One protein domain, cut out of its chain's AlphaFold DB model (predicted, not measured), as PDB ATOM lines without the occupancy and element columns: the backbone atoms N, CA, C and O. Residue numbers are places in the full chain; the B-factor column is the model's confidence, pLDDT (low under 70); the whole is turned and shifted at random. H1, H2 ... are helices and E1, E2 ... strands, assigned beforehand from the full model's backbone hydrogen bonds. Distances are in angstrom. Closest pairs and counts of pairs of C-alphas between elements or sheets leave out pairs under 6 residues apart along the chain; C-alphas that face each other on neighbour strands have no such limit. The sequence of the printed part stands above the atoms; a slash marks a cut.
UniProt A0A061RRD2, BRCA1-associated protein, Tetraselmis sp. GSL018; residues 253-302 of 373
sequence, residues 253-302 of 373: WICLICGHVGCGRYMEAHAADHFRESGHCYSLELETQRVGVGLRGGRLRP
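Overview. This is residues 253 to 302 of the 373 residues of the protein "BRCA1-associated protein" of Tetraselmis sp. GSL018 (UniProt A0A061RRD2). A small antiparallel sheet of five short strands is strongly twisted and curled like part of a barrel, and it wraps round one short helix, H1. Along the sheet the hairpin E1 and E2 is at one side and the meander E3 E4 E5 at the other, E1 beside E3, with E5 at the far edge from E2. The printed part has 50 residues with one named helix and five named strands, in the chain order E1 E2 H1 E3 E4 E5; the sheet's order is E2 E1 E3 E4 E5, and the class is mixed, helices and strands. The whole is compact, with a radius of gyration of the C-alphas of 9.3 A, and rounded, spanning 26 by 22 by 18 A.

Along the chain. Start in the sheet with E4, residues 291 to 295, the longest strand at 13.0 A; find its C-alpha 291 at (45.696, 20.963, 11.452). E3, residues 282 to 285, measures 10.4 A, and E5, residues 298 to 301, measures 8.2 A, ending at C-alpha 301 at (38.257, 17.876, 6.395). E1 takes residues 253 to 255 over 6.6 A, beginning at C-alpha 253 at (48.748, 25.938, 4.556), and E2 takes residues 261 to 263 over 7.1 A. H1, residues 270 to 278, runs 11.9 A.

Arrangement. Look first at inner strands E1 and E3, antiparallel at 152 degrees, where N 254 and O 284 are 2.9 A apart, within hydrogen-bond range. On the other side of E1 is edge strand E2, its partner in a hairpin; N 253 and O 262 are 2.8 A apart. E3, E4 and E5 form a meander, each strand the antiparallel neighbour of the one before, and both of its turns are hairpins. N 292 and O 283 are 2.8 A apart between E3 and E4, and N 298 and O 295 are 3.2 A apart between E4 and E5. The pairing is staggered: E4 pairs with E3 over residues 291 to 293 and with E5 over residues 293 to 295. H1 is on the sheet, which curls round it; the closest C-alphas of H1 and E2 are those of Ala 271 and Gly 262, 4.0 A apart, and those of H1 and E5 are Ala 272 and Leu 300, 7.3 A apart. E2, H1 and E3 make a split strand-helix-strand unit, two strands running the same way with E1 between them in the sheet, and its crossover is right-handed. E2 and E5 are apart. In H1 every O i to N i+4 pair is within hydrogen-bond range.

Size, cuts and confidence. The two C-alphas farthest apart are those of Glu 287 and Gly 297, at 26.2 A. The printed part has no cut, and no link is long; the link from E2 to H1 is short and the others are tight. The mean pLDDT of the printed part is 79.8, but look at residues 295 to 302, where the model's confidence is under 70; E5 has a mean of 49.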
ATOM      1  N   TRP A 253      48.602  27.227   3.899       90.69
ATOM      2  CA  TRP A 253      48.748  25.938   4.556       90.69
ATOM      3  C   TRP A 253      50.170  25.424   4.351       90.69
ATOM      4  O   TRP A 253      50.613  25.265   3.215       90.69
ATOM      5  N   ILE A 254      50.873  25.125   5.441       89.06
ATOM      6  CA  ILE A 254      52.212  24.530   5.405       89.06
ATOM      7  C   ILE A 254      52.137  23.020   5.617       89.06
ATOM      8  O   ILE A 254      51.472  22.530   6.528       89.06
ATOM      9  N   CYS A 255      52.830  22.259   4.780       86.12
ATOM     10  CA  CYS A 255      52.975  20.821   4.922       86.12
ATOM     11  C   CYS A 255      53.934  20.490   6.074       86.12
ATOM     12  O   CYS A 255      55.107  20.852   6.031       86.12
ATOM     13  N   LEU A 256      53.475  19.729   7.069       85.56
ATOM     14  CA  LEU A 256      54.294  19.372   8.237       85.56
ATOM     15  C   LEU A 256      55.340  18.286   7.947       85.56
ATOM     16  O   LEU A 256      56.206  18.028   8.778       85.56
ATOM     17  N   ILE A 257      55.259  17.643   6.782       80.88
ATOM     18  CA  ILE A 257      56.186  16.578   6.386       80.88
ATOM     19  C   ILE A 257      57.393  17.150   5.634       80.88
ATOM     20  O   ILE A 257      58.512  16.709   5.868       80.88
ATOM     21  N   CYS A 258      57.185  18.138   4.755       76.88
ATOM     22  CA  CYS A 258      58.244  18.651   3.878       76.88
ATOM     23  C   CYS A 258      58.368  20.180   3.824       76.88
ATOM     24  O   CYS A 258      59.188  20.682   3.067       76.88
ATOM     25  N   GLY A 259      57.534  20.928   4.551       79.44
ATOM     26  CA  GLY A 259      57.601  22.392   4.602       79.44
ATOM     27  C   GLY A 259      57.005  23.141   3.403       79.44
ATOM     28  O   GLY A 259      57.055  24.364   3.389       79.44
ATOM     29  N   HIS A 260      56.412  22.462   2.413       84.69
ATOM     30  CA  HIS A 260      55.769  23.131   1.269       84.69
ATOM     31  C   HIS A 260      54.584  24.006   1.716       84.69
ATOM     32  O   HIS A 260      53.726  23.526   2.460       84.69
ATOM     33  N   VAL A 261      54.506  25.251   1.232       89.81
ATOM     34  CA  VAL A 261      53.421  26.200   1.537       89.81
ATOM     35  C   VAL A 261      52.490  26.351   0.331       89.81
ATOM     36  O   VAL A 261      52.898  26.825  -0.729       89.81
ATOM     37  N   GLY A 262      51.222  25.980   0.499       90.56
ATOM     38  CA  GLY A 262      50.185  26.062  -0.530       90.56
ATOM     39  C   GLY A 262      48.977  26.882  -0.075       90.56
ATOM     40  O   GLY A 262      48.670  26.934   1.114       90.56
ATOM     41  N   CYS A 263      48.264  27.512  -1.010       92.25
ATOM     42  CA  CYS A 263      47.008  28.189  -0.694       92.25
ATOM     43  C   CYS A 263      45.874  27.181  -0.438       92.25
ATOM     44  O   CYS A 263      45.866  26.047  -0.936       92.25
ATOM     45  N   GLY A 264      44.924  27.601   0.391       87.25
ATOM     46  CA  GLY A 264      43.805  26.800   0.854       87.25
ATOM     47  C   GLY A 264      42.746  26.561  -0.218       87.25
ATOM     48  O   GLY A 264      42.772  27.094  -1.323       87.25
ATOM     49  N   ARG A 265      41.750  25.749   0.135       81.69
ATOM     50  CA  ARG A 265      40.679  25.307  -0.778       81.69
ATOM     51  C   ARG A 265      39.739  26.403  -1.285       81.69
ATOM     52  O   ARG A 265      38.995  26.156  -2.223       81.69
ATOM     53  N   TYR A 266      39.693  27.538  -0.593       79.94
ATOM     54  CA  TYR A 266      38.878  28.690  -0.987       79.94
ATOM     55  C   TYR A 266      39.587  29.565  -2.028       79.94
ATOM     56  O   TYR A 266      38.985  30.483  -2.569       79.94
ATOM     57  N   MET A 267      40.850  29.241  -2.303       82.62
ATOM     58  CA  MET A 267      41.695  29.819  -3.336       82.62
ATOM     59  C   MET A 267      41.864  28.767  -4.451       82.62
ATOM     60  O   MET A 267      40.916  28.066  -4.797       82.62
ATOM     61  N   GLU A 268      43.077  28.599  -4.978       85.88
ATOM     62  CA  GLU A 268      43.407  27.608  -6.015       85.88
ATOM     63  C   GLU A 268      43.718  26.209  -5.460       85.88
ATOM     64  O   GLU A 268      43.921  25.273  -6.221       85.88
ATOM     65  N   ALA A 269      43.696  26.030  -4.134       89.75
ATOM     66  CA  ALA A 269      43.863  24.737  -3.467       89.75
ATOM     67  C   ALA A 269      45.215  24.028  -3.697       89.75
ATOM     68  O   ALA A 269      45.288  22.805  -3.551       89.75
ATOM     69  N   HIS A 270      46.300  24.773  -3.922       92.25
ATOM     70  CA  HIS A 270      47.645  24.214  -4.110       92.25
ATOM     71  C   HIS A 270      48.135  23.343  -2.943       92.25
ATOM     72  O   HIS A 270      48.889  22.395  -3.147       92.25
ATOM     73  N   ALA A 271      47.660  23.582  -1.717       89.62
ATOM     74  CA  ALA A 271      47.952  22.692  -0.593       89.62
ATOM     75  C   ALA A 271      47.340  21.287  -0.767       89.62
ATOM     76  O   ALA A 271      47.907  20.287  -0.321       89.62
ATOM     77  N   ALA A 272      46.176  21.196  -1.414       87.81
ATOM     78  CA  ALA A 272      45.526  19.930  -1.722       87.81
ATOM     79  C   ALA A 272      46.180  19.230  -2.920       87.81
ATOM     80  O   ALA A 272      46.275  18.003  -2.910       87.81
ATOM     81  N   ASP A 273      46.647  19.979  -3.919       89.44
ATOM     82  CA  ASP A 273      47.390  19.423  -5.057       89.44
ATOM     83  C   ASP A 273      48.720  18.826  -4.605       89.44
ATOM     84  O   ASP A 273      48.980  17.653  -4.869       89.44
ATOM     85  N   HIS A 274      49.462  19.552  -3.764       89.75
ATOM     86  CA  HIS A 274      50.670  19.037  -3.116       89.75
ATOM     87  C   HIS A 274      50.418  17.713  -2.386       89.75
ATOM     88  O   HIS A 274      51.190  16.767  -2.528       89.75
ATOM     89  N   PHE A 275      49.317  17.597  -1.634       90.81
ATOM     90  CA  PHE A 275      48.942  16.334  -0.992       90.81
ATOM     91  C   PHE A 275      48.698  15.206  -2.007       90.81
ATOM     92  O   PHE A 275      49.123  14.073  -1.769       90.81
ATOM     93  N   ARG A 276      48.011  15.482  -3.121       88.25
ATOM     94  CA  ARG A 276      47.712  14.468  -4.147       88.25
ATOM     95  C   ARG A 276      48.976  13.957  -4.828       88.25
ATOM     96  O   ARG A 276      49.059  12.761  -5.095       88.25
ATOM     97  N   GLU A 277      49.937  14.838  -5.069       90.69
ATOM     98  CA  GLU A 277      51.189  14.522  -5.757       90.69
ATOM     99  C   GLU A 277      52.202  13.836  -4.835       90.69
ATOM    100  O   GLU A 277      52.750  12.789  -5.175       90.69
ATOM    101  N   SER A 278      52.420  14.389  -3.637       86.25
ATOM    102  CA  SER A 278      53.444  13.909  -2.696       86.25
ATOM    103  C   SER A 278      52.946  12.835  -1.726       86.25
ATOM    104  O   SER A 278      53.734  12.086  -1.151       86.25
ATOM    105  N   GLY A 279      51.634  12.751  -1.499       85.94
ATOM    106  CA  GLY A 279      51.052  11.925  -0.442       85.94
ATOM    107  C   GLY A 279      51.244  12.485   0.971       85.94
ATOM    108  O   GLY A 279      50.931  11.786   1.935       85.94
ATOM    109  N   HIS A 280      51.727  13.722   1.127       88.88
ATOM    110  CA  HIS A 280      51.929  14.337   2.434       88.88
ATOM    111  C   HIS A 280      50.605  14.753   3.086       88.88
ATOM    112  O   HIS A 280      50.036  15.799   2.783       88.88
ATOM    113  N   CYS A 281      50.101  13.920   3.993       88.81
ATOM    114  CA  CYS A 281      48.746  14.031   4.527       88.81
ATOM    115  C   CYS A 281      48.558  15.036   5.670       88.81
ATOM    116  O   CYS A 281      47.416  15.241   6.069       88.81
ATOM    117  N   TYR A 282      49.615  15.661   6.189       87.31
ATOM    118  CA  TYR A 282      49.512  16.609   7.301       87.31
ATOM    119  C   TYR A 282      49.870  18.027   6.864       87.31
ATOM    120  O   TYR A 282      50.981  18.278   6.384       87.31
ATOM    121  N   SER A 283      48.940  18.955   7.078       87.25
ATOM    122  CA  SER A 283      49.132  20.382   6.835       87.25
ATOM    123  C   SER A 283      48.607  21.233   7.994       87.25
ATOM    124  O   SER A 283      47.732  20.804   8.741       87.25
ATOM    125  N   LEU A 284      49.159  22.432   8.159       88.75
ATOM    126  CA  LEU A 284      48.795  23.404   9.190       88.75
ATOM    127  C   LEU A 284      48.410  24.730   8.525       88.75
ATOM    128  O   LEU A 284      49.196  25.270   7.751       88.75
ATOM    129  N   GLU A 285      47.227  25.258   8.828       87.31
ATOM    130  CA  GLU A 285      46.790  26.590   8.394       87.31
ATOM    131  C   GLU A 285      47.551  27.673   9.172       87.31
ATOM    132  O   GLU A 285      47.559  27.660  10.402       87.31
ATOM    133  N   LEU A 286      48.216  28.603   8.480       82.50
ATOM    134  CA  LEU A 286      49.150  29.546   9.107       82.50
ATOM    135  C   LEU A 286      48.464  30.593   9.998       82.50
ATOM    136  O   LEU A 286      49.037  30.969  11.018       82.50
ATOM    137  N   GLU A 287      47.251  31.028   9.647       76.12
ATOM    138  CA  GLU A 287      46.500  32.042  10.404       76.12
ATOM    139  C   GLU A 287      45.857  31.455  11.666       76.12
ATOM    140  O   GLU A 287      46.044  31.957  12.771       76.12
ATOM    141  N   THR A 288      45.107  30.365  11.511       76.88
ATOM    142  CA  THR A 288      44.285  29.795  12.590       76.88
ATOM    143  C   THR A 288      44.978  28.657  13.340       76.88
ATOM    144  O   THR A 288      44.435  28.150  14.322       76.88
ATOM    145  N   GLN A 289      46.144  28.214  12.856       73.62
ATOM    146  CA  GLN A 289      46.903  27.069  13.370       73.62
ATOM    147  C   GLN A 289      46.104  25.757  13.394       73.62
ATOM    148  O   GLN A 289      46.388  24.842  14.168       73.62
ATOM    149  N   ARG A 290      45.101  25.627  12.520       78.56
ATOM    150  CA  ARG A 290      44.316  24.398  12.379       78.56
ATOM    151  C   ARG A 290      45.100  23.340  11.618       78.56
ATOM    152  O   ARG A 290      45.654  23.607  10.553       78.56
ATOM    153  N   VAL A 291      45.092  22.113  12.133       82.81
ATOM    154  CA  VAL A 291      45.696  20.963  11.452       82.81
ATOM    155  C   VAL A 291      44.677  20.330  10.503       82.81
ATOM    156  O   VAL A 291      43.576  19.950  10.906       82.81
ATOM    157  N   GLY A 292      45.051  20.206   9.236       80.44
ATOM    158  CA  GLY A 292      44.307  19.503   8.199       80.44
ATOM    159  C   GLY A 292      44.895  18.124   7.938       80.44
ATOM    160  O   GLY A 292      46.114  17.952   7.887       80.44
ATOM    161  N   VAL A 293      44.011  17.144   7.738       79.75
ATOM    162  CA  VAL A 293      44.394  15.796   7.308       79.75
ATOM    163  C   VAL A 293      43.887  15.553   5.886       79.75
ATOM    164  O   VAL A 293      42.689  15.648   5.608       79.75
ATOM    165  N   GLY A 294      44.809  15.245   4.976       75.75
ATOM    166  CA  GLY A 294      44.515  14.821   3.612       75.75
ATOM    167  C   GLY A 294      44.099  13.351   3.579       75.75
ATOM    168  O   GLY A 294      44.879  12.472   3.941       75.75
ATOM    169  N   LEU A 295      42.874  13.071   3.128       66.19
ATOM    170  CA  LEU A 295      42.369  11.709   2.942       66.19
ATOM    171  C   LEU A 295      42.375  11.360   1.450       66.19
ATOM    172  O   LEU A 295      41.825  12.089   0.620       66.19
ATOM    173  N   ARG A 296      42.987  10.226   1.086       52.22
ATOM    174  CA  ARG A 296      42.922   9.713  -0.292       52.22
ATOM    175  C   ARG A 296      41.466   9.335  -0.591       52.22
ATOM    176  O   ARG A 296      40.969   8.351  -0.060       52.22
ATOM    177  N   GLY A 297      40.784  10.156  -1.393       56.06
ATOM    178  CA  GLY A 297      39.373   9.977  -1.765       56.06
ATOM    179  C   GLY A 297      38.424  11.125  -1.390       56.06
ATOM    180  O   GLY A 297      37.251  11.066  -1.743       56.06
ATOM    181  N   GLY A 298      38.880  12.197  -0.728       48.75
ATOM    182  CA  GLY A 298      38.006  13.333  -0.417       48.75
ATOM    183  C   GLY A 298      38.704  14.492   0.292       48.75
ATOM    184  O   GLY A 298      39.704  14.299   0.971       48.75
ATOM    185  N   ARG A 299      38.159  15.700   0.085       47.94
ATOM    186  CA  ARG A 299      38.634  17.028   0.538       47.94
ATOM    187  C   ARG A 299      39.247  17.031   1.948       47.94
ATOM    188  O   ARG A 299      38.730  16.350   2.829       47.94
ATOM    189  N   LEU A 300      40.235  17.910   2.166       50.38
ATOM    190  CA  LEU A 300      40.737  18.311   3.490       50.38
ATOM    191  C   LEU A 300      39.546  18.597   4.421       50.38
ATOM    192  O   LEU A 300      38.862  19.617   4.266       50.38
ATOM    193  N   ARG A 301      39.255  17.676   5.343       48.94
ATOM    194  CA  ARG A 301      38.257  17.876   6.395       48.94
ATOM    195  C   ARG A 301      38.996  18.248   7.680       48.94
ATOM    196  O   ARG A 301      39.906  17.515   8.062       48.94
ATOM    197  N   PRO A 302      38.616  19.341   8.361       42.00
ATOM    198  CA  PRO A 302      38.954  19.474   9.769       42.00
ATOM    199  C   PRO A 302      38.202  18.372  10.541       42.00
ATOM    200  O   PRO A 302      37.048  18.087  10.194       42.00
TER     201      PRO A 302